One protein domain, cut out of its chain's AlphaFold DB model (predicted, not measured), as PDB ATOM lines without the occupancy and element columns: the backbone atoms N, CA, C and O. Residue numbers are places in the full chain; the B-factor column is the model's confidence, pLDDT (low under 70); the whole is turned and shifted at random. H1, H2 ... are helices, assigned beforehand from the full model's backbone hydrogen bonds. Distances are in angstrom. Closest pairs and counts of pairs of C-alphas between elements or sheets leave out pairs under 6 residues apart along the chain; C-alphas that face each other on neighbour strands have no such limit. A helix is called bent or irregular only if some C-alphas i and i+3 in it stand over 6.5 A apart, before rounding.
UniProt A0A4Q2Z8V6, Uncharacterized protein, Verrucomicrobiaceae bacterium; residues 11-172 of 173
ATOM      1  N   GLY A  11     -59.747  -4.908  14.629       65.44
ATOM      2  CA  GLY A  11     -58.375  -5.414  14.618       65.44
ATOM      3  C   GLY A  11     -57.383  -4.704  15.550       65.44
ATOM      4  O   GLY A  11     -56.582  -5.401  16.158       65.44
ATOM      5  N   ALA A  12     -57.435  -3.379  15.716       77.06
ATOM      6  CA  ALA A  12     -56.465  -2.642  16.535       77.06
ATOM      7  C   ALA A  12     -56.597  -2.964  18.033       77.06
ATOM      8  O   ALA A  12     -55.592  -3.181  18.706       77.06
ATOM      9  N   VAL A  13     -57.833  -3.084  18.532       84.75
ATOM     10  CA  VAL A  13     -58.107  -3.470  19.928       84.75
ATOM     11  C   VAL A  13     -57.595  -4.884  20.205       84.75
ATOM     12  O   VAL A  13     -56.951  -5.120  21.222       84.75
ATOM     13  N   TRP A  14     -57.814  -5.820  19.274       83.12
ATOM     14  CA  TRP A  14     -57.333  -7.200  19.413       83.12
ATOM     15  C   TRP A  14     -55.814  -7.313  19.356       83.12
ATOM     16  O   TRP A  14     -55.240  -8.099  20.103       83.12
ATOM     17  N   ILE A  15     -55.166  -6.543  18.480       87.81
ATOM     18  CA  ILE A  15     -53.705  -6.489  18.416       87.81
ATOM     19  C   ILE A  15     -53.170  -5.944  19.742       87.81
ATOM     20  O   ILE A  15     -52.325  -6.587  20.355       87.81
ATOM     21  N   GLY A  16     -53.717  -4.832  20.243       89.00
ATOM     22  CA  GLY A  16     -53.329  -4.271  21.539       89.00
ATOM     23  C   GLY A  16     -53.499  -5.259  22.696       89.00
ATOM     24  O   GLY A  16     -52.574  -5.443  23.483       89.00
ATOM     25  N   ALA A  17     -54.634  -5.960  22.760       91.38
ATOM     26  CA  ALA A  17     -54.883  -6.986  23.775       91.38
ATOM     27  C   ALA A  17     -53.890  -8.159  23.687       91.38
ATOM     28  O   ALA A  17     -53.436  -8.658  24.717       91.38
ATOM     29  N   MET A  18     -53.517  -8.575  22.471       91.50
ATOM     30  CA  MET A  18     -52.528  -9.634  22.256       91.50
ATOM     31  C   MET A  18     -51.135  -9.209  22.732       91.50
ATOM     32  O   MET A  18     -50.479  -9.976  23.429       91.50
ATOM     33  N   TRP A  19     -50.709  -7.982  22.413       95.06
ATOM     34  CA  TRP A  19     -49.441  -7.424  22.896       95.06
ATOM     35  C   TRP A  19     -49.414  -7.299  24.418       95.06
ATOM     36  O   TRP A  19     -48.437  -7.702  25.040       95.06
ATOM     37  N   LEU A  20     -50.492  -6.801  25.031       95.50
ATOM     38  CA  LEU A  20     -50.587  -6.687  26.487       95.50
ATOM     39  C   LEU A  20     -50.516  -8.063  27.165       95.50
ATOM     40  O   LEU A  20     -49.783  -8.238  28.137       95.50
ATOM     41  N   SER A  21     -51.228  -9.050  26.616       95.62
ATOM     42  CA  SER A  21     -51.190 -10.431  27.112       95.62
ATOM     43  C   SER A  21     -49.791 -11.028  26.969       95.62
ATOM     44  O   SER A  21     -49.285 -11.636  27.906       95.62
ATOM     45  N   PHE A  22     -49.133 -10.807  25.827       95.62
ATOM     46  CA  PHE A  22     -47.759 -11.245  25.598       95.62
ATOM     47  C   PHE A  22     -46.772 -10.612  26.587       95.62
ATOM     48  O   PHE A  22     -45.912 -11.319  27.106       95.62
ATOM     49  N   LEU A  23     -46.902  -9.317  26.889       96.62
ATOM     50  CA  LEU A  23     -46.063  -8.646  27.888       96.62
ATOM     51  C   LEU A  23     -46.253  -9.255  29.281       96.62
ATOM     52  O   LEU A  23     -45.264  -9.524  29.957       96.62
ATOM     53  N   GLY A  24     -47.497  -9.530  29.684       96.38
ATOM     54  CA  GLY A  24     -47.788 -10.205  30.951       96.38
ATOM     55  C   GLY A  24     -47.194 -11.616  31.017       96.38
ATOM     56  O   GLY A  24     -46.539 -11.968  31.994       96.38
ATOM     57  N   ILE A  25     -47.357 -12.401  29.948       96.69
ATOM     58  CA  ILE A  25     -46.794 -13.755  29.837       96.69
ATOM     59  C   ILE A  25     -45.263 -13.719  29.859       96.69
ATOM     60  O   ILE A  25     -44.640 -14.514  30.554       96.69
ATOM     61  N   THR A  26     -44.649 -12.782  29.136       94.81
ATOM     62  CA  THR A  26     -43.191 -12.608  29.120       94.81
ATOM     63  C   THR A  26     -42.688 -12.186  30.495       94.81
ATOM     64  O   THR A  26     -41.693 -12.723  30.962       94.81
ATOM     65  N   GLY A  27     -43.391 -11.282  31.183       94.06
ATOM     66  CA  GLY A  27     -43.068 -10.893  32.555       94.06
ATOM     67  C   GLY A  27     -43.094 -12.083  33.513       94.06
ATOM     68  O   GLY A  27     -42.152 -12.265  34.276       94.06
ATOM     69  N   LEU A  28     -44.115 -12.940  33.415       94.31
ATOM     70  CA  LEU A  28     -44.201 -14.179  34.190       94.31
ATOM     71  C   LEU A  28     -43.062 -15.156  33.853       94.31
ATOM     72  O   LEU A  28     -42.473 -15.762  34.746       94.31
ATOM     73  N   PHE A  29     -42.736 -15.290  32.569       93.12
ATOM     74  CA  PHE A  29     -41.651 -16.146  32.100       93.12
ATOM     75  C   PHE A  29     -40.289 -15.675  32.637       93.12
ATOM     76  O   PHE A  29     -39.507 -16.475  33.145       93.12
ATOM     77  N   LEU A  30     -40.027 -14.365  32.576       92.56
ATOM     78  CA  LEU A  30     -38.824 -13.739  33.128       92.56
ATOM     79  C   LEU A  30     -38.768 -13.852  34.651       92.56
ATOM     80  O   LEU A  30     -37.703 -14.125  35.196       92.56
ATOM     81  N   PHE A  31     -39.902 -13.677  35.327       92.56
ATOM     82  CA  PHE A  31     -40.020 -13.867  36.769       92.56
ATOM     83  C   PHE A  31     -39.620 -15.292  37.174       92.56
ATOM     84  O   PHE A  31     -38.773 -15.455  38.044       92.56
ATOM     85  N   GLY A  32     -40.138 -16.315  36.486       90.56
ATOM     86  CA  GLY A  32     -39.750 -17.707  36.734       90.56
ATOM     87  C   GLY A  32     -38.267 -17.989  36.494       90.56
ATOM     88  O   GLY A  32     -37.675 -18.790  37.199       90.56
ATOM     89  N   ALA A  33     -37.641 -17.292  35.543       89.62
ATOM     90  CA  ALA A  33     -36.203 -17.409  35.303       89.62
ATOM     91  C   ALA A  33     -35.337 -16.682  36.352       89.62
ATOM     92  O   ALA A  33     -34.132 -16.932  36.411       89.62
ATOM     93  N   ALA A  34     -35.918 -15.746  37.106       90.00
ATOM     94  CA  ALA A  34     -35.211 -14.849  38.020       90.00
ATOM     95  C   ALA A  34     -35.394 -15.214  39.500       90.00
ATOM     96  O   ALA A  34     -34.540 -14.869  40.312       90.00
ATOM     97  N   VAL A  35     -36.509 -15.847  39.862       90.19
ATOM     98  CA  VAL A  35     -36.853 -16.198  41.246       90.19
ATOM     99  C   VAL A  35     -35.866 -17.217  41.829       90.19
ATOM    100  O   VAL A  35     -35.493 -18.181  41.161       90.19
ATOM    101  N   GLN A  36     -35.425 -16.993  43.069       87.19
ATOM    102  CA  GLN A  36     -34.479 -17.865  43.774       87.19
ATOM    103  C   GLN A  36     -34.928 -18.078  45.211       87.19
ATOM    104  O   GLN A  36     -34.521 -17.372  46.125       87.19
ATOM    105  N   VAL A  37     -35.776 -19.072  45.406       85.44
ATOM    106  CA  VAL A  37     -36.340 -19.387  46.714       85.44
ATOM    107  C   VAL A  37     -35.852 -20.742  47.204       85.44
ATOM    108  O   VAL A  37     -35.487 -21.604  46.403       85.44
ATOM    109  N   ASP A  38     -35.858 -20.929  48.520       80.12
ATOM    110  CA  ASP A  38     -35.486 -22.203  49.119       80.12
ATOM    111  C   ASP A  38     -36.573 -23.259  48.885       80.12
ATOM    112  O   ASP A  38     -37.756 -23.050  49.148       80.12
ATOM    113  N   PHE A  39     -36.145 -24.435  48.420       77.69
ATOM    114  CA  PHE A  39     -37.014 -25.575  48.111       77.69
ATOM    115  C   PHE A  39     -37.829 -26.065  49.322       77.69
ATOM    116  O   PHE A  39     -38.928 -26.585  49.164       77.69
ATOM    117  N   LEU A  40     -37.283 -25.923  50.535       74.94
ATOM    118  CA  LEU A  40     -37.836 -26.513  51.760       74.94
ATOM    119  C   LEU A  40     -39.026 -25.737  52.346       74.94
ATOM    120  O   LEU A  40     -39.684 -26.252  53.254       74.94
ATOM    121  N   ASP A  41     -39.310 -24.530  51.854       75.06
ATOM    122  CA  ASP A  41     -40.409 -23.723  52.369       75.06
ATOM    123  C   ASP A  41     -41.759 -24.189  51.784       75.06
ATOM    124  O   ASP A  41     -41.974 -24.141  50.568       75.06
ATOM    125  N   PRO A  42     -42.720 -24.613  52.633       75.44
ATOM    126  CA  PRO A  42     -43.955 -25.252  52.174       75.44
ATOM    127  C   PRO A  42     -44.938 -24.277  51.521       75.44
ATOM    128  O   PRO A  42     -45.838 -24.701  50.801       75.44
ATOM    129  N   ARG A  43     -44.822 -22.976  51.810       82.44
ATOM    130  CA  ARG A  43     -45.589 -21.909  51.161       82.44
ATOM    131  C   ARG A  43     -44.775 -20.638  51.144       82.44
ATOM    132  O   ARG A  43     -44.434 -20.122  52.206       82.44
ATOM    133  N   ILE A  44     -44.548 -20.113  49.950       81.69
ATOM    134  CA  ILE A  44     -43.765 -18.899  49.775       81.69
ATOM    135  C   ILE A  44     -44.706 -17.770  49.359       81.69
ATOM    136  O   ILE A  44     -45.316 -17.833  48.287       81.69
ATOM    137  N   PRO A  45     -44.874 -16.729  50.195       86.88
ATOM    138  CA  PRO A  45     -45.666 -15.577  49.810       86.88
ATOM    139  C   PRO A  45     -45.019 -14.882  48.609       86.88
ATOM    140  O   PRO A  45     -43.797 -14.765  48.513       86.88
ATOM    141  N   LEU A  46     -45.853 -14.352  47.711       86.31
ATOM    142  CA  LEU A  46     -45.384 -13.699  46.488       86.31
ATOM    143  C   LEU A  46     -44.392 -12.557  46.771       86.31
ATOM    144  O   LEU A  46     -43.472 -12.346  45.989       86.31
ATOM    145  N   SER A  47     -44.541 -11.848  47.895       88.81
ATOM    146  CA  SER A  47     -43.603 -10.799  48.312       88.81
ATOM    147  C   SER A  47     -42.185 -11.332  48.518       88.81
ATOM    148  O   SER A  47     -41.244 -10.746  47.999       88.81
ATOM    149  N   GLN A  48     -42.034 -12.474  49.194       87.44
ATOM    150  CA  GLN A  48     -40.734 -13.108  49.422       87.44
ATOM    151  C   GLN A  48     -40.143 -13.635  48.110       87.44
ATOM    152  O   GLN A  48     -38.957 -13.453  47.843       87.44
ATOM    153  N   ALA A  49     -40.977 -14.209  47.234       87.12
ATOM    154  CA  ALA A  49     -40.541 -14.619  45.901       87.12
ATOM    155  C   ALA A  49     -40.037 -13.420  45.068       87.12
ATOM    156  O   ALA A  49     -39.026 -13.529  44.377       87.12
ATOM    157  N   ILE A  50     -40.687 -12.256  45.166       90.62
ATOM    158  CA  ILE A  50     -40.246 -11.018  44.503       90.62
ATOM    159  C   ILE A  50     -38.940 -10.482  45.110       90.62
ATOM    160  O   ILE A  50     -38.061 -10.039  44.373       90.62
ATOM    161  N   GLU A  51     -38.786 -10.524  46.433       91.19
ATOM    162  CA  GLU A  51     -37.546 -10.110  47.111       91.19
ATOM    163  C   GLU A  51     -36.355 -10.999  46.732       91.19
ATOM    164  O   GLU A  51     -35.217 -10.537  46.704       91.19
ATOM    165  N   SER A  52     -36.626 -12.252  46.366       89.44
ATOM    166  CA  SER A  52     -35.616 -13.226  45.954       89.44
ATOM    167  C   SER A  52     -35.132 -13.097  44.501       89.44
ATOM    168  O   SER A  52     -34.306 -13.887  44.047       89.44
ATOM    169  N   LEU A  53     -35.656 -12.136  43.730       91.25
ATOM    170  CA  LEU A  53     -35.361 -12.025  42.303       91.25
ATOM    171  C   LEU A  53     -33.885 -11.706  42.031       91.25
ATOM    172  O   LEU A  53     -33.380 -10.633  42.361       91.25
ATOM    173  N   ASN A  54     -33.226 -12.595  41.293       90.81
ATOM    174  CA  ASN A  54     -31.852 -12.440  40.851       90.81
ATOM    175  C   ASN A  54     -31.762 -12.360  39.318       90.81
ATOM    176  O   ASN A  54     -31.606 -13.353  38.607       90.81
ATOM    177  N   TRP A  55     -31.789 -11.135  38.790       86.88
ATOM    178  CA  TRP A  55     -31.761 -10.878  37.343       86.88
ATOM    179  C   TRP A  55     -30.471 -11.315  36.644       86.88
ATOM    180  O   TRP A  55     -30.481 -11.559  35.437       86.88
ATOM    181  N   SER A  56     -29.366 -11.464  37.381       85.06
ATOM    182  CA  SER A  56     -28.118 -11.983  36.808       85.06
ATOM    183  C   SER A  56     -28.258 -13.437  36.334       85.06
ATOM    184  O   SER A  56     -27.598 -13.842  35.375       85.06
ATOM    185  N   HIS A  57     -29.173 -14.195  36.949       76.06
ATOM    186  CA  HIS A  57     -29.458 -15.589  36.614       76.06
ATOM    187  C   HIS A  57     -30.334 -15.751  35.376       76.06
ATOM    188  O   HIS A  57     -30.233 -16.763  34.684       76.06
ATOM    189  N   VAL A  58     -31.131 -14.738  35.032       80.38
ATOM    190  CA  VAL A  58     -31.981 -14.769  33.835       80.38
ATOM    191  C   VAL A  58     -31.127 -15.026  32.599       80.38
ATOM    192  O   VAL A  58     -31.403 -15.941  31.832       80.38
ATOM    193  N   GLY A  59     -30.013 -14.306  32.451       73.38
ATOM    194  CA  GLY A  59     -29.097 -14.505  31.327       73.38
ATOM    195  C   GLY A  59     -28.460 -15.899  31.268       73.38
ATOM    196  O   GLY A  59     -28.046 -16.317  30.191       73.38
ATOM    197  N   GLN A  60     -28.378 -16.622  32.390       74.00
ATOM    198  CA  GLN A  60     -27.864 -17.995  32.448       74.00
ATOM    199  C   GLN A  60     -28.961 -19.013  32.113       74.00
ATOM    200  O   GLN A  60     -28.730 -19.896  31.292       74.00
ATOM    201  N   ASN A  61     -30.171 -18.833  32.648       69.75
ATOM    202  CA  ASN A  61     -31.334 -19.671  32.344       69.75
ATOM    203  C   ASN A  61     -31.771 -19.561  30.875       69.75
ATOM    204  O   ASN A  61     -32.137 -20.557  30.258       69.75
ATOM    205  N   PHE A  62     -31.634 -18.384  30.259       67.69
ATOM    206  CA  PHE A  62     -31.881 -18.197  28.824       67.69
ATOM    207  C   PHE A  62     -30.817 -18.827  27.911       67.69
ATOM    208  O   PHE A  62     -31.004 -18.852  26.698       67.69
ATOM    209  N   ARG A  63     -29.717 -19.373  28.445       69.12
ATOM    210  CA  ARG A  63     -28.791 -20.178  27.627       69.12
ATOM    211  C   ARG A  63     -29.341 -21.563  27.300       69.12
ATOM    212  O   ARG A  63     -28.781 -22.211  26.425       69.12
ATOM    213  N   GLN A  64     -30.402 -22.003  27.975       76.12
ATOM    214  CA  GLN A  64     -31.114 -23.219  27.597       76.12
ATOM    215  C   GLN A  64     -31.803 -22.985  26.246       76.12
ATOM    216  O   GLN A  64     -32.580 -22.033  26.080       76.12
ATOM    217  N   GLU A  65     -31.451 -23.808  25.257       76.88
ATOM    218  CA  GLU A  65     -31.862 -23.628  23.861       76.88
ATOM    219  C   GLU A  65     -33.390 -23.659  23.721       76.88
ATOM    220  O   GLU A  65     -33.962 -22.909  22.923       76.88
ATOM    221  N   GLU A  66     -34.065 -24.452  24.555       81.62
ATOM    222  CA  GLU A  66     -35.511 -24.648  24.554       81.62
ATOM    223  C   GLU A  66     -36.258 -23.347  24.876       81.62
ATOM    224  O   GLU A  66     -37.176 -22.945  24.153       81.62
ATOM    225  N   PHE A  67     -35.845 -22.637  25.929       83.44
ATOM    226  CA  PHE A  67     -36.511 -21.410  26.371       83.44
ATOM    227  C   PHE A  67     -36.280 -20.237  25.419       83.44
ATOM    228  O   PHE A  67     -37.201 -19.451  25.168       83.44
ATOM    229  N   THR A  68     -35.090 -20.149  24.825       86.69
ATOM    230  CA  THR A  68     -34.804 -19.143  23.795       86.69
ATOM    231  C   THR A  68     -35.616 -19.398  22.529       86.69
ATOM    232  O   THR A  68     -36.194 -18.457  21.976       86.69
ATOM    233  N   ALA A  69     -35.740 -20.655  22.094       88.19
ATOM    234  CA  ALA A  69     -36.561 -21.014  20.940       88.19
ATOM    235  C   ALA A  69     -38.047 -20.688  21.168       88.19
ATOM    236  O   ALA A  69     -38.697 -20.117  20.286       88.19
ATOM    237  N   ILE A  70     -38.577 -20.977  22.362       91.25
ATOM    238  CA  ILE A  70     -39.961 -20.650  22.730       91.25
ATOM    239  C   ILE A  70     -40.190 -19.137  22.673       91.25
ATOM    240  O   ILE A  70     -41.109 -18.695  21.980       91.25
ATOM    241  N   LEU A  71     -39.339 -18.333  23.317       91.56
ATOM    242  CA  LEU A  71     -39.499 -16.877  23.323       91.56
ATOM    243  C   LEU A  71     -39.366 -16.280  21.912       91.56
ATOM    244  O   LEU A  71     -40.190 -15.455  21.509       91.56
ATOM    245  N   ALA A  72     -38.378 -16.725  21.134       92.06
ATOM    246  CA  ALA A  72     -38.186 -16.277  19.756       92.06
ATOM    247  C   ALA A  72     -39.398 -16.613  18.875       92.06
ATOM    248  O   ALA A  72     -39.867 -15.764  18.111       92.06
ATOM    249  N   SER A  73     -39.952 -17.823  19.017       93.75
ATOM    250  CA  SER A  73     -41.160 -18.235  18.295       93.75
ATOM    251  C   SER A  73     -42.375 -17.387  18.676       93.75
ATOM    252  O   SER A  73     -43.167 -17.025  17.803       93.75
ATOM    253  N   ALA A  74     -42.494 -17.005  19.952       94.38
ATOM    254  CA  ALA A  74     -43.592 -16.189  20.445       94.38
ATOM    255  C   ALA A  74     -43.524 -14.756  19.896       94.38
ATOM    256  O   ALA A  74     -44.516 -14.244  19.372       94.38
ATOM    257  N   ILE A  75     -42.332 -14.147  19.913       95.31
ATOM    258  CA  ILE A  75     -42.079 -12.828  19.312       95.31
ATOM    259  C   ILE A  75     -42.375 -12.862  17.810       95.31
ATOM    260  O   ILE A  75     -43.088 -11.999  17.292       95.31
ATOM    261  N   LEU A  76     -41.872 -13.878  17.101       95.19
ATOM    262  CA  LEU A  76     -42.105 -14.023  15.666       95.19
ATOM    263  C   LEU A  76     -43.600 -14.153  15.364       95.19
ATOM    264  O   LEU A  76     -44.116 -13.466  14.480       95.19
ATOM    265  N   ALA A  77     -44.311 -14.997  16.110       94.19
ATOM    266  CA  ALA A  77     -45.738 -15.191  15.925       94.19
ATOM    267  C   ALA A  77     -46.533 -13.907  16.199       94.19
ATOM    268  O   ALA A  77     -47.415 -13.556  15.413       94.19
ATOM    269  N   LEU A  78     -46.186 -13.164  17.251       94.88
ATOM    270  CA  LEU A  78     -46.794 -11.879  17.582       94.88
ATOM    271  C   LEU A  78     -46.597 -10.847  16.465       94.88
ATOM    272  O   LEU A  78     -47.560 -10.196  16.044       94.88
ATOM    273  N   CYS A  79     -45.381 -10.741  15.930       94.38
ATOM    274  CA  CYS A  79     -45.068  -9.868  14.802       94.38
ATOM    275  C   CYS A  79     -45.868 -10.259  13.552       94.38
ATOM    276  O   CYS A  79     -46.516  -9.410  12.936       94.38
ATOM    277  N   VAL A  80     -45.886 -11.544  13.187       94.00
ATOM    278  CA  VAL A  80     -46.618 -12.013  12.003       94.00
ATOM    279  C   VAL A  80     -48.120 -11.775  12.160       94.00
ATOM    280  O   VAL A  80     -48.760 -11.299  11.223       94.00
ATOM    281  N   VAL A  81     -48.699 -12.051  13.329       90.62
ATOM    282  CA  VAL A  81     -50.132 -11.828  13.582       90.62
ATOM    283  C   VAL A  81     -50.493 -10.342  13.528       90.62
ATOM    284  O   VAL A  81     -51.545  -9.999  12.983       90.62
ATOM    285  N   SER A  82     -49.614  -9.471  14.025       91.06
ATOM    286  CA  SER A  82     -49.839  -8.020  14.075       91.06
ATOM    287  C   SER A  82     -49.718  -7.348  12.709       91.06
ATOM    288  O   SER A  82     -50.527  -6.482  12.376       91.06
ATOM    289  N   PHE A  83     -48.723  -7.738  11.909       91.88
ATOM    290  CA  PHE A  83     -48.349  -6.995  10.702       91.88
ATOM    291  C   PHE A  83     -48.700  -7.708   9.392       91.88
ATOM    292  O   PHE A  83     -48.819  -7.062   8.348       91.88
ATOM    293  N   SER A  84     -48.912  -9.029   9.405       91.62
ATOM    294  CA  SER A  84     -49.223  -9.761   8.177       91.62
ATOM    295  C   SER A  84     -50.676  -9.570   7.746       91.62
ATOM    296  O   SER A  84     -51.626  -9.803   8.497       91.62
ATOM    297  N   ARG A  85     -50.860  -9.229   6.467       86.19
ATOM    298  CA  ARG A  85     -52.179  -9.204   5.812       86.19
ATOM    299  C   ARG A  85     -52.658 -10.603   5.410       86.19
ATOM    300  O   ARG A  85     -53.852 -10.806   5.191       86.19
ATOM    301  N   SER A  86     -51.746 -11.573   5.303       89.75
ATOM    302  CA  SER A  86     -52.069 -12.933   4.868       89.75
ATOM    303  C   SER A  86     -52.631 -13.756   6.021       89.75
ATOM    304  O   SER A  86     -51.918 -14.115   6.956       89.75
ATOM    305  N   ARG A  87     -53.909 -14.144   5.921       85.81
ATOM    306  CA  ARG A  87     -54.560 -15.011   6.920       85.81
ATOM    307  C   ARG A  87     -53.834 -16.344   7.095       85.81
ATOM    308  O   ARG A  87     -53.679 -16.798   8.220       85.81
ATOM    309  N   LYS A  88     -53.353 -16.942   5.998       90.50
ATOM    310  CA  LYS A  88     -52.594 -18.204   6.035       90.50
ATOM    311  C   LYS A  88     -51.309 -18.049   6.849       90.50
ATOM    312  O   LYS A  88     -51.018 -18.904   7.674       90.50
ATOM    313  N   ALA A  89     -50.594 -16.936   6.665       91.62
ATOM    314  CA  ALA A  89     -49.378 -16.649   7.421       91.62
ATOM    315  C   ALA A  89     -49.670 -16.452   8.915       91.62
ATOM    316  O   ALA A  89     -48.956 -17.001   9.744       91.62
ATOM    317  N   ARG A  90     -50.750 -15.738   9.268       92.12
ATOM    318  CA  ARG A  90     -51.161 -15.571  10.673       92.12
ATOM    319  C   ARG A  90     -51.524 -16.898  11.334       92.12
ATOM    320  O   ARG A  90     -51.089 -17.153  12.447       92.12
ATOM    321  N   PHE A  91     -52.273 -17.759  10.645       92.62
ATOM    322  CA  PHE A  91     -52.587 -19.098  11.152       92.62
ATOM    323  C   PHE A  91     -51.344 -19.963  11.334       92.62
ATOM    324  O   PHE A  91     -51.206 -20.599  12.372       92.62
ATOM    325  N   ALA A  92     -50.443 -19.971  10.349       94.25
ATOM    326  CA  ALA A  92     -49.191 -20.711  10.447       94.25
ATOM    327  C   ALA A  92     -48.346 -20.213  11.629       94.25
ATOM    328  O   ALA A  92     -47.857 -21.019  12.409       94.25
ATOM    329  N   ALA A  93     -48.252 -18.896  11.816       95.19
ATOM    330  CA  ALA A  93     -47.567 -18.291  12.953       95.19
ATOM    331  C   ALA A  93     -48.182 -18.687  14.303       95.19
ATOM    332  O   ALA A  93     -47.449 -19.053  15.214       95.19
ATOM    333  N   LEU A  94     -49.513 -18.665  14.429       95.44
ATOM    334  CA  LEU A  94     -50.204 -19.109  15.645       95.44
ATOM    335  C   LEU A  94     -49.990 -20.604  15.913       95.44
ATOM    336  O   LEU A  94     -49.806 -20.996  17.060       95.44
ATOM    337  N   ALA A  95     -49.980 -21.434  14.867       95.50
ATOM    338  CA  ALA A  95     -49.700 -22.861  14.994       95.50
ATOM    339  C   ALA A  95     -48.253 -23.120  15.437       95.50
ATOM    340  O   ALA A  95     -48.032 -23.916  16.342       95.50
ATOM    341  N   ILE A  96     -47.276 -22.416  14.857       94.94
ATOM    342  CA  ILE A  96     -45.868 -22.498  15.271       94.94
ATOM    343  C   ILE A  96     -45.715 -22.030  16.721       94.94
ATOM    344  O   ILE A  96     -45.104 -22.731  17.520       94.94
ATOM    345  N   GLY A  97     -46.318 -20.892  17.081       94.56
ATOM    346  CA  GLY A  97     -46.291 -20.371  18.449       94.56
ATOM    347  C   GLY A  97     -46.913 -21.332  19.467       94.56
ATOM    348  O   GLY A  97     -46.406 -21.440  20.578       94.56
ATOM    349  N   PHE A  98     -47.958 -22.068  19.083       96.19
ATOM    350  CA  PHE A  98     -48.565 -23.107  19.915       96.19
ATOM    351  C   PHE A  98     -47.689 -24.365  20.034       96.19
ATOM    352  O   PHE A  98     -47.598 -24.959  21.105       96.19
ATOM    353  N   LEU A  99     -47.063 -24.798  18.937       95.94
ATOM    354  CA  LEU A  99     -46.297 -26.045  18.887       95.94
ATOM    355  C   LEU A  99     -44.874 -25.911  19.436       95.94
ATOM    356  O   LEU A  99     -44.307 -26.913  19.862       95.94
ATOM    357  N   ALA A 100     -44.297 -24.707  19.457       94.81
ATOM    358  CA  ALA A 100     -42.933 -24.498  19.938       94.81
ATOM    359  C   ALA A 100     -42.731 -24.946  21.402       94.81
ATOM    360  O   ALA A 100     -41.804 -25.719  21.639       94.81
ATOM    361  N   PRO A 101     -43.607 -24.597  22.371       94.06
ATOM    362  CA  PRO A 101     -43.512 -25.145  23.723       94.06
ATOM    363  C   PRO A 101     -43.647 -26.668  23.789       94.06
ATOM    364  O   PRO A 101     -42.933 -27.307  24.551       94.06
ATOM    365  N   VAL A 102     -44.519 -27.266  22.970       95.06
ATOM    366  CA  VAL A 102     -44.691 -28.730  22.913       95.06
ATOM    367  C   VAL A 102     -43.427 -29.417  22.398       95.06
ATOM    368  O   VAL A 102     -43.086 -30.506  22.851       95.06
ATOM    369  N   HIS A 103     -42.722 -28.790  21.458       93.38
ATOM    370  CA  HIS A 103     -41.470 -29.319  20.935       93.38
ATOM    371  C   HIS A 103     -40.318 -29.190  21.940       93.38
ATOM    372  O   HIS A 103     -39.555 -30.138  22.087       93.38
ATOM    373  N   GLY A 104     -40.214 -28.055  22.641       88.00
ATOM    374  CA  GLY A 104     -39.134 -27.803  23.603       88.00
ATOM    375  C   GLY A 104     -39.314 -28.496  24.957       88.00
ATOM    376  O   GLY A 104     -38.348 -28.982  25.524       88.00
ATOM    377  N   LEU A 105     -40.545 -28.567  25.472       89.19
ATOM    378  CA  LEU A 105     -40.847 -29.062  26.827       89.19
ATOM    379  C   LEU A 105     -41.708 -30.340  26.823       89.19
ATOM    380  O   LEU A 105     -42.087 -30.856  27.873       89.19
ATOM    381  N   GLY A 106     -42.027 -30.872  25.641       92.38
ATOM    382  CA  GLY A 106     -42.739 -32.134  25.462       92.38
ATOM    383  C   GLY A 106     -44.270 -32.036  25.461       92.38
ATOM    384  O   GLY A 106     -44.886 -30.990  25.670       92.38
ATOM    385  N   VAL A 107     -44.915 -33.186  25.231       93.94
ATOM    386  CA  VAL A 107     -46.382 -33.318  25.083       93.94
ATOM    387  C   VAL A 107     -47.144 -32.933  26.354       93.94
ATOM    388  O   VAL A 107     -48.297 -32.508  26.271       93.94
ATOM    389  N   VAL A 108     -46.496 -33.008  27.522       93.00
ATOM    390  CA  VAL A 108     -47.060 -32.553  28.803       93.00
ATOM    391  C   VAL A 108     -47.536 -31.098  28.736       93.00
ATOM    392  O   VAL A 108     -48.532 -30.752  29.368       93.00
ATOM    393  N   MET A 109     -46.927 -30.275  27.874       95.56
ATOM    394  CA  MET A 109     -47.334 -28.887  27.664       95.56
ATOM    395  C   MET A 109     -48.772 -28.715  27.180       95.56
ATOM    396  O   MET A 109     -49.376 -27.676  27.437       95.56
ATOM    397  N   LEU A 110     -49.359 -29.721  26.521       94.94
ATOM    398  CA  LEU A 110     -50.778 -29.688  26.166       94.94
ATOM    399  C   LEU A 110     -51.649 -29.643  27.425       94.94
ATOM    400  O   LEU A 110     -52.563 -28.825  27.499       94.94
ATOM    401  N   TRP A 111     -51.330 -30.458  28.432       95.12
ATOM    402  CA  TRP A 111     -52.027 -30.432  29.716       95.12
ATOM    403  C   TRP A 111     -51.719 -29.160  30.492       95.12
ATOM    404  O   TRP A 111     -52.654 -28.508  30.958       95.12
ATOM    405  N   VAL A 112     -50.442 -28.762  30.551       94.31
ATOM    406  CA  VAL A 112     -50.017 -27.513  31.206       94.31
ATOM    407  C   VAL A 112     -50.784 -26.330  30.633       94.31
ATOM    408  O   VAL A 112     -51.317 -25.550  31.405       94.31
ATOM    409  N   SER A 113     -50.961 -26.239  29.310       95.44
ATOM    410  CA  SER A 113     -51.713 -25.139  28.697       95.44
ATOM    411  C   SER A 113     -53.131 -25.003  29.249       95.44
ATOM    412  O   SER A 113     -53.580 -23.889  29.485       95.44
ATOM    413  N   VAL A 114     -53.819 -26.110  29.534       95.50
ATOM    414  CA  VAL A 114     -55.184 -26.087  30.075       95.50
ATOM    415  C   VAL A 114     -55.197 -25.639  31.538       95.50
ATOM    416  O   VAL A 114     -56.076 -24.873  31.931       95.50
ATOM    417  N   VAL A 115     -54.229 -26.086  32.342       95.75
ATOM    418  CA  VAL A 115     -54.177 -25.787  33.786       95.75
ATOM    419  C   VAL A 115     -53.394 -24.514  34.128       95.75
ATOM    420  O   VAL A 115     -53.514 -24.008  35.240       95.75
ATOM    421  N   SER A 116     -52.651 -23.945  33.177       96.12
ATOM    422  CA  SER A 116     -51.833 -22.738  33.336       96.12
ATOM    423  C   SER A 116     -52.559 -21.568  34.009       96.12
ATOM    424  O   SER A 116     -51.968 -20.966  34.904       96.12
ATOM    425  N   PRO A 117     -53.819 -21.225  33.666       96.19
ATOM    426  CA  PRO A 117     -54.527 -20.145  34.353       96.19
ATOM    427  C   PRO A 117     -54.684 -20.392  35.857       96.19
ATOM    428  O   PRO A 117     -54.509 -19.471  36.650       96.19
ATOM    429  N   LEU A 118     -54.974 -21.638  36.249       95.75
ATOM    430  CA  LEU A 118     -55.111 -22.028  37.651       95.75
ATOM    431  C   LEU A 118     -53.758 -21.991  38.365       95.75
ATOM    432  O   LEU A 118     -53.668 -21.476  39.476       95.75
ATOM    433  N   ILE A 119     -52.706 -22.483  37.705       93.94
ATOM    434  CA  ILE A 119     -51.337 -22.440  38.229       93.94
ATOM    435  C   ILE A 119     -50.923 -20.994  38.528       93.94
ATOM    436  O   ILE A 119     -50.491 -20.685  39.637       93.94
ATOM    437  N   VAL A 120     -51.103 -20.089  37.562       94.88
ATOM    438  CA  VAL A 120     -50.741 -18.675  37.725       94.88
ATOM    439  C   VAL A 120     -51.588 -18.008  38.801       94.88
ATOM    440  O   VAL A 120     -51.056 -17.233  39.589       94.88
ATOM    441  N   PHE A 121     -52.877 -18.333  38.890       94.81
ATOM    442  CA  PHE A 121     -53.735 -17.822  39.956       94.81
ATOM    443  C   PHE A 121     -53.239 -18.242  41.349       94.81
ATOM    444  O   PHE A 121     -53.094 -17.388  42.221       94.81
ATOM    445  N   ASN A 122     -52.914 -19.523  41.547       92.38
ATOM    446  CA  ASN A 122     -52.392 -20.030  42.822       92.38
ATOM    447  C   ASN A 122     -51.037 -19.405  43.177       92.38
ATOM    448  O   ASN A 122     -50.805 -19.048  44.333       92.38
ATOM    449  N   MET A 123     -50.165 -19.216  42.183       92.62
ATOM    450  CA  MET A 123     -48.882 -18.539  42.367       92.62
ATOM    451  C   MET A 123     -49.078 -17.083  42.809       92.62
ATOM    452  O   MET A 123     -48.471 -16.642  43.782       92.62
ATOM    453  N   LEU A 124     -49.961 -16.338  42.138       91.44
ATOM    454  CA  LEU A 124     -50.272 -14.952  42.501       91.44
ATOM    455  C   LEU A 124     -50.948 -14.842  43.875       91.44
ATOM    456  O   LEU A 124     -50.781 -13.836  44.560       91.44
ATOM    457  N   ALA A 125     -51.675 -15.877  44.293       90.50
ATOM    458  CA  ALA A 125     -52.261 -15.977  45.624       90.50
ATOM    459  C   ALA A 125     -51.247 -16.371  46.720       90.50
ATOM    460  O   ALA A 125     -51.635 -16.456  47.885       90.50
ATOM    461  N   GLY A 126     -49.975 -16.630  46.380       85.81
ATOM    462  CA  GLY A 126     -48.954 -17.084  47.332       85.81
ATOM    463  C   GLY A 126     -49.256 -18.467  47.918       85.81
ATOM    464  O   GLY A 126     -48.954 -18.730  49.080       85.81
ATOM    465  N   GLN A 127     -49.929 -19.326  47.147       87.50
ATOM    466  CA  GLN A 127     -50.349 -20.670  47.567       87.50
ATOM    467  C   GLN A 127     -49.437 -21.783  47.033       87.50
ATOM    468  O   GLN A 127     -49.796 -22.953  47.135       87.50
ATOM    469  N   VAL A 128     -48.294 -21.423  46.453       89.62
ATOM    470  CA  VAL A 128     -47.315 -22.359  45.893       89.62
ATOM    471  C   VAL A 128     -46.139 -22.553  46.853       89.62
ATOM    472  O   VAL A 128     -45.838 -21.680  47.674       89.62
ATOM    473  N   ASP A 129     -45.514 -23.719  46.773       88.75
ATOM    474  CA  ASP A 129     -44.329 -24.108  47.537       88.75
ATOM    475  C   ASP A 129     -43.032 -23.643  46.852       88.75
ATOM    476  O   ASP A 129     -43.045 -23.113  45.739       88.75
ATOM    477  N   GLY A 130     -41.895 -23.803  47.534       83.25
ATOM    478  CA  GLY A 130     -40.577 -23.539  46.952       83.25
ATOM    479  C   GLY A 130     -40.259 -24.427  45.748       83.25
ATOM    480  O   GLY A 130     -39.690 -23.945  44.767       83.25
ATOM    481  N   GLU A 131     -40.685 -25.694  45.792       87.62
ATOM    482  CA  GLU A 131     -40.547 -26.672  44.701       87.62
ATOM    483  C   GLU A 131     -41.109 -26.132  43.385       87.62
ATOM    484  O   GLU A 131     -40.422 -26.175  42.363       87.62
ATOM    485  N   PHE A 132     -42.278 -25.489  43.428       89.25
ATOM    486  CA  PHE A 132     -42.877 -24.852  42.263       89.25
ATOM    487  C   PHE A 132     -41.921 -23.908  41.523       89.25
ATOM    488  O   PHE A 132     -41.854 -23.912  40.293       89.25
ATOM    489  N   TYR A 133     -41.170 -23.092  42.257       86.50
ATOM    490  CA  TYR A 133     -40.250 -22.122  41.671       86.50
ATOM    491  C   TYR A 133     -38.949 -22.770  41.187       86.50
ATOM    492  O   TYR A 133     -38.446 -22.394  40.129       86.50
ATOM    493  N   VAL A 134     -38.426 -23.747  41.935       85.50
ATOM    494  CA  VAL A 134     -37.173 -24.448  41.606       85.50
ATOM    495  C   VAL A 134     -37.332 -25.326  40.363       85.50
ATOM    496  O   VAL A 134     -36.421 -25.391  39.540       85.50
ATOM    497  N   GLU A 135     -38.496 -25.947  40.174       85.75
ATOM    498  CA  GLU A 135     -38.798 -26.799  39.017       85.75
ATOM    499  C   GLU A 135     -39.192 -26.021  37.749       85.75
ATOM    500  O   GLU A 135     -39.713 -26.595  36.790       85.75
ATOM    501  N   SER A 136     -38.976 -24.703  37.711       87.50
ATOM    502  CA  SER A 136     -39.305 -23.877  36.541       87.50
ATOM    503  C   SER A 136     -40.795 -23.907  36.150       87.50
ATOM    504  O   SER A 136     -41.166 -23.536  35.028       87.50
ATOM    505  N   LEU A 137     -41.697 -24.272  37.073       91.00
ATOM    506  CA  LEU A 137     -43.137 -24.302  36.808       91.00
ATOM    507  C   LEU A 137     -43.738 -22.928  36.455       91.00
ATOM    508  O   LEU A 137     -44.651 -22.911  35.624       91.00
ATOM    509  N   PRO A 138     -43.243 -21.766  36.942       92.75
ATOM    510  CA  PRO A 138     -43.710 -20.475  36.437       92.75
ATOM    511  C   PRO A 138     -43.422 -20.274  34.939       92.75
ATOM    512  O   PRO A 138     -44.259 -19.724  34.219       92.75
ATOM    513  N   GLN A 139     -42.273 -20.750  34.440       92.94
ATOM    514  CA  GLN A 139     -41.915 -20.666  33.015       92.94
ATOM    515  C   GLN A 139     -42.789 -21.604  32.177       92.94
ATOM    516  O   GLN A 139     -43.306 -21.195  31.133       92.94
ATOM    517  N   ALA A 140     -43.024 -22.829  32.658       93.12
ATOM    518  CA  ALA A 140     -43.954 -23.763  32.026       93.12
ATOM    519  C   ALA A 140     -45.386 -23.197  32.003       93.12
ATOM    520  O   ALA A 140     -46.053 -23.217  30.967       93.12
ATOM    521  N   ALA A 141     -45.847 -22.603  33.108       95.38
ATOM    522  CA  ALA A 141     -47.160 -21.975  33.195       95.38
ATOM    523  C   ALA A 141     -47.296 -20.811  32.202       95.38
ATOM    524  O   ALA A 141     -48.306 -20.734  31.496       95.38
ATOM    525  N   ALA A 142     -46.272 -19.959  32.083       96.31
ATOM    526  CA  ALA A 142     -46.211 -18.881  31.096       96.31
ATOM    527  C   ALA A 142     -46.256 -19.408  29.652       96.31
ATOM    528  O   ALA A 142     -47.037 -18.914  28.837       96.31
ATOM    529  N   ALA A 143     -45.485 -20.451  29.337       95.62
ATOM    530  CA  ALA A 143     -45.523 -21.091  28.025       95.62
ATOM    531  C   ALA A 143     -46.909 -21.695  27.721       95.62
ATOM    532  O   ALA A 143     -47.423 -21.545  26.611       95.62
ATOM    533  N   GLY A 144     -47.573 -22.294  28.713       96.81
ATOM    534  CA  GLY A 144     -48.944 -22.779  28.567       96.81
ATOM    535  C   GLY A 144     -49.976 -21.655  28.373       96.81
ATOM    536  O   GLY A 144     -50.871 -21.789  27.536       96.81
ATOM    537  N   LEU A 145     -49.823 -20.504  29.042       97.38
ATOM    538  CA  LEU A 145     -50.649 -19.315  28.780       97.38
ATOM    539  C   LEU A 145     -50.446 -18.775  27.358       97.38
ATOM    540  O   LEU A 145     -51.411 -18.365  26.710       97.38
ATOM    541  N   TRP A 146     -49.211 -18.800  26.852       97.44
ATOM    542  CA  TRP A 146     -48.917 -18.444  25.464       97.44
ATOM    543  C   TRP A 146     -49.630 -19.376  24.477       97.44
ATOM    544  O   TRP A 146     -50.281 -18.903  23.544       97.44
ATOM    545  N   MET A 147     -49.599 -20.688  24.722       97.62
ATOM    546  CA  MET A 147     -50.342 -21.664  23.920       97.62
ATOM    547  C   MET A 147     -51.850 -21.372  23.919       97.62
ATOM    548  O   MET A 147     -52.471 -21.354  22.853       97.62
ATOM    549  N   LEU A 148     -52.444 -21.079  25.082       96.75
ATOM    550  CA  LEU A 148     -53.856 -20.688  25.164       96.75
ATOM    551  C   LEU A 148     -54.145 -19.419  24.361       96.75
ATOM    552  O   LEU A 148     -55.127 -19.377  23.616       96.75
ATOM    553  N   LEU A 149     -53.288 -18.401  24.463       96.06
ATOM    554  CA  LEU A 149     -53.430 -17.168  23.694       96.06
ATOM    555  C   LEU A 149     -53.407 -17.466  22.187       96.06
ATOM    556  O   LEU A 149     -54.290 -17.009  21.453       96.06
ATOM    557  N   CYS A 150     -52.468 -18.294  21.719       96.38
ATOM    558  CA  CYS A 150     -52.424 -18.730  20.324       96.38
ATOM    559  C   CYS A 150     -53.720 -19.441  19.899       96.38
ATOM    560  O   CYS A 150     -54.264 -19.131  18.835       96.38
ATOM    561  N   ALA A 151     -54.245 -20.346  20.728       95.38
ATOM    562  CA  ALA A 151     -55.475 -21.084  20.449       95.38
ATOM    563  C   ALA A 151     -56.707 -20.164  20.367       95.38
ATOM    564  O   ALA A 151     -57.498 -20.267  19.426       95.38
ATOM    565  N   VAL A 152     -56.843 -19.214  21.298       94.44
ATOM    566  CA  VAL A 152     -57.928 -18.216  21.305       94.44
ATOM    567  C   VAL A 152     -57.886 -17.366  20.032       94.44
ATOM    568  O   VAL A 152     -58.906 -17.187  19.357       94.44
ATOM    569  N   HIS A 153     -56.701 -16.889  19.642       92.25
ATOM    570  CA  HIS A 153     -56.537 -16.102  18.419       92.25
ATOM    571  C   HIS A 153     -56.790 -16.925  17.147       92.25
ATOM    572  O   HIS A 153     -57.412 -16.418  16.208       92.25
ATOM    573  N   ALA A 154     -56.385 -18.196  17.119       92.25
ATOM    574  CA  ALA A 154     -56.681 -19.095  16.008       92.25
ATOM    575  C   ALA A 154     -58.194 -19.340  15.883       92.25
ATOM    576  O   ALA A 154     -58.753 -19.220  14.790       92.25
ATOM    577  N   GLY A 155     -58.884 -19.590  17.002       91.81
ATOM    578  CA  GLY A 155     -60.339 -19.744  17.049       91.81
ATOM    579  C   GLY A 155     -61.072 -18.518  16.501       91.81
ATOM    580  O   GLY A 155     -61.964 -18.647  15.657       91.81
ATOM    581  N   ARG A 156     -60.633 -17.314  16.882       88.69
ATOM    582  CA  ARG A 156     -61.159 -16.053  16.337       88.69
ATOM    583  C   ARG A 156     -60.991 -15.966  14.820       88.69
ATOM    584  O   ARG A 156     -61.941 -15.618  14.119       88.69
ATOM    585  N   GLU A 157     -59.806 -16.264  14.295       86.25
ATOM    586  CA  GLU A 157     -59.571 -16.243  12.847       86.25
ATOM    587  C   GLU A 157     -60.485 -17.242  12.109       86.25
ATOM    588  O   GLU A 157     -61.008 -16.922  11.036       86.25
ATOM    589  N   VAL A 158     -60.771 -18.410  12.702       88.75
ATOM    590  CA  VAL A 158     -61.720 -19.393  12.143       88.75
ATOM    591  C   VAL A 158     -63.145 -18.840  12.141       88.75
ATOM    592  O   VAL A 158     -63.848 -18.955  11.134       88.75
ATOM    593  N   MET A 159     -63.582 -18.210  13.233       87.94
ATOM    594  CA  MET A 159     -64.912 -17.597  13.320       87.94
ATOM    595  C   MET A 159     -65.094 -16.488  12.274       87.94
ATOM    596  O   MET A 159     -66.112 -16.455  11.580       87.94
ATOM    597  N   LEU A 160     -64.084 -15.634  12.085       84.50
ATOM    598  CA  LEU A 160     -64.099 -14.587  11.058       84.50
ATOM    599  C   LEU A 160     -64.164 -15.162   9.638       84.50
ATOM    600  O   LEU A 160     -64.826 -14.593   8.767       84.50
ATOM    601  N   LEU A 161     -63.497 -16.293   9.386       84.31
ATOM    602  CA  LEU A 161     -63.594 -16.999   8.108       84.31
ATOM    603  C   LEU A 161     -65.004 -17.534   7.859       84.31
ATOM    604  O   LEU A 161     -65.521 -17.377   6.753       84.31
ATOM    605  N   ARG A 162     -65.629 -18.143   8.871       86.44
ATOM    606  CA  ARG A 162     -67.001 -18.656   8.765       86.44
ATOM    607  C   ARG A 162     -67.988 -17.524   8.484       86.44
ATOM    608  O   ARG A 162     -68.737 -17.618   7.519       86.44
ATOM    609  N   ALA A 163     -67.909 -16.425   9.233       84.56
ATOM    610  CA  ALA A 163     -68.780 -15.265   9.042       84.56
ATOM    611  C   ALA A 163     -68.651 -14.644   7.638       84.56
ATOM    612  O   ALA A 163     -69.652 -14.275   7.027       84.56
ATOM    613  N   ALA A 164     -67.429 -14.560   7.097       82.62
ATOM    614  CA  ALA A 164     -67.203 -14.045   5.747       82.62
ATOM    615  C   ALA A 164     -67.815 -14.948   4.664       82.62
ATOM    616  O   ALA A 164     -68.405 -14.443   3.710       82.62
ATOM    617  N   LYS A 165     -67.708 -16.276   4.820       85.44
ATOM    618  CA  LYS A 165     -68.316 -17.239   3.888       85.44
ATOM    619  C   LYS A 165     -69.844 -17.166   3.901       85.44
ATOM    620  O   LYS A 165     -70.444 -17.220   2.834       85.44
ATOM    621  N   THR A 166     -70.462 -17.013   5.074       85.38
ATOM    622  CA  THR A 166     -71.924 -16.886   5.189       85.38
ATOM    623  C   THR A 166     -72.437 -15.644   4.463       85.38
ATOM    624  O   THR A 166     -73.316 -15.762   3.618       85.38
ATOM    625  N   ARG A 167     -71.818 -14.477   4.690       82.00
ATOM    626  CA  ARG A 167     -72.208 -13.223   4.018       82.00
ATOM    627  C   ARG A 167     -72.043 -13.277   2.500       82.00
ATOM    628  O   ARG A 167     -72.873 -12.751   1.773       82.00
ATOM    629  N   ALA A 168     -70.982 -13.925   2.016       82.50
ATOM    630  CA  ALA A 168     -70.775 -14.105   0.580       82.50
ATOM    631  C   ALA A 168     -71.863 -14.988  -0.058       82.50
ATOM    632  O   ALA A 168     -72.230 -14.764  -1.206       82.50
ATOM    633  N   LYS A 169     -72.389 -15.971   0.684       84.62
ATOM    634  CA  LYS A 169     -73.491 -16.824   0.225       84.62
ATOM    635  C   LYS A 169     -74.814 -16.054   0.153       84.62
ATOM    636  O   LYS A 169     -75.530 -16.223  -0.821       84.62
ATOM    637  N   GLU A 170     -75.098 -15.200   1.137       83.19
ATOM    638  CA  GLU A 170     -76.303 -14.350   1.173       83.19
ATOM    639  C   GLU A 170     -76.338 -13.311   0.045       83.19
ATOM    640  O   GLU A 170     -77.405 -12.984  -0.447       83.19
ATOM    641  N   GLN A 171     -75.181 -12.798  -0.388       78.00
ATOM    642  CA  GLN A 171     -75.091 -11.857  -1.515       78.00
ATOM    643  C   GLN A 171     -75.222 -12.526  -2.891       78.00
ATOM    644  O   GLN A 171     -75.375 -11.828  -3.891       78.00
ATOM    645  N   ALA A 172     -75.095 -13.853  -2.955       75.50
ATOM    646  CA  ALA A 172     -75.195 -14.629  -4.189       75.50
ATOM    647  C   ALA A 172     -76.605 -15.203  -4.433       75.50
ATOM    648  O   ALA A 172     -76.840 -15.789  -5.490       75.50
TER     649      ALA A 172
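This is residues 11 to 172 of the 173 residues of an uncharacterized protein of Verrucomicrobiaceae bacterium (UniProt A0A4Q2Z8V6). Four long helices, H1, H4, H5 and H8, make an up-and-down bundle, each running against the one before it in the chain, and H8 runs on past the others so that residues 162 to 172 stick out as a free arm. At the other end of the bundle the short helices H2, H3 and H7 gather, while H6 packs steeply on the first part of H8; the bundle is least well closed between H1 and H4. The printed part has 162 residues, with eight named helices in the order H1 to H8 and no named strand, and its class is all helix. It is only just compact, close to loose, with a radius of gyration of the C-alphas of 18.0 A; it spans 68 by 29 by 29 A, and the arm adds to the length.

Begin at H8, residues 137 to 170. H1, residues 11 to 34, touches it at a shallow tilt of 14 degrees, opposite ways; H8 does so with residues 137 to 149 alone, and the closest C-alphas, of Phe 29 and Gln 139, are 4.6 A apart. H5, residues 87 to 105, touches H8 at a shallow tilt of 23 degrees, opposite ways, closest at the C-alphas of Phe 98 and Met 147, 4.6 A. H4, residues 65 to 83, forms a helical hairpin with H5, closest at the C-alphas of Ala 77 and Ala 93, 4.7 A. H1 and H4 only just touch, with 3 pairs of C-alphas within 8 A, the closest Ile 15 and Ser 82 at 6.0 A. H6, residues 108 to 124, touches H8 at a steep tilt of 68 degrees, only just short of about perpendicular, with the C-alphas of Ser 113 and Gly 144 at 3.6 A; it touches H5 only at the corner, closest at the C-alphas of Val 102 and Met 109, 5.4 A. H5 is irregular, only just, with C-alphas 98 and 101 6.6 A apart, and H6 is irregular, with C-alphas 114 and 117 7.4 A apart. H3, residues 55 to 61, touches residues 30 to 34 of H1, closest at the C-alphas of Ala 33 and Val 58, 5.2 A. H2, residues 46 to 51, is near H1, with 5 pairs of C-alphas within 10 A; H7, residues 130 to 134, is close to H1 but not clearly touching, with the C-alphas of Gly 32 and Tyr 133 at 6.6 A. Every O i to N i+4 pair is within hydrogen-bond range in H1, H2, H4, H7 and H8; the figures are 13 of 15 in H5, 10 of 13 in H6, and 1 of 3 in H3, where 3 of 4 O i to N i+3 pairs are.

Find C-alpha 11 at (-58.375, -5.414, 14.618); from there H1 runs 34.3 A. H4 measures 26.9 A, H5 28.0 A and H6 22.5 A. Find C-alpha 137 at (-43.137, -24.302, 36.808); H8 runs 49.7 A to C-alpha 170 at (-76.303, -14.350, 1.173).

The C-alphas farthest apart are those of Leu 40 and Ala 172, 68.3 A. The printed part has no cut. The link from H1 to H2 is long, with 11 residues, and the other links are tight. Mean pLDDT of the printed part is 89.3; residue 11 and residues 61 to 63 are under 70.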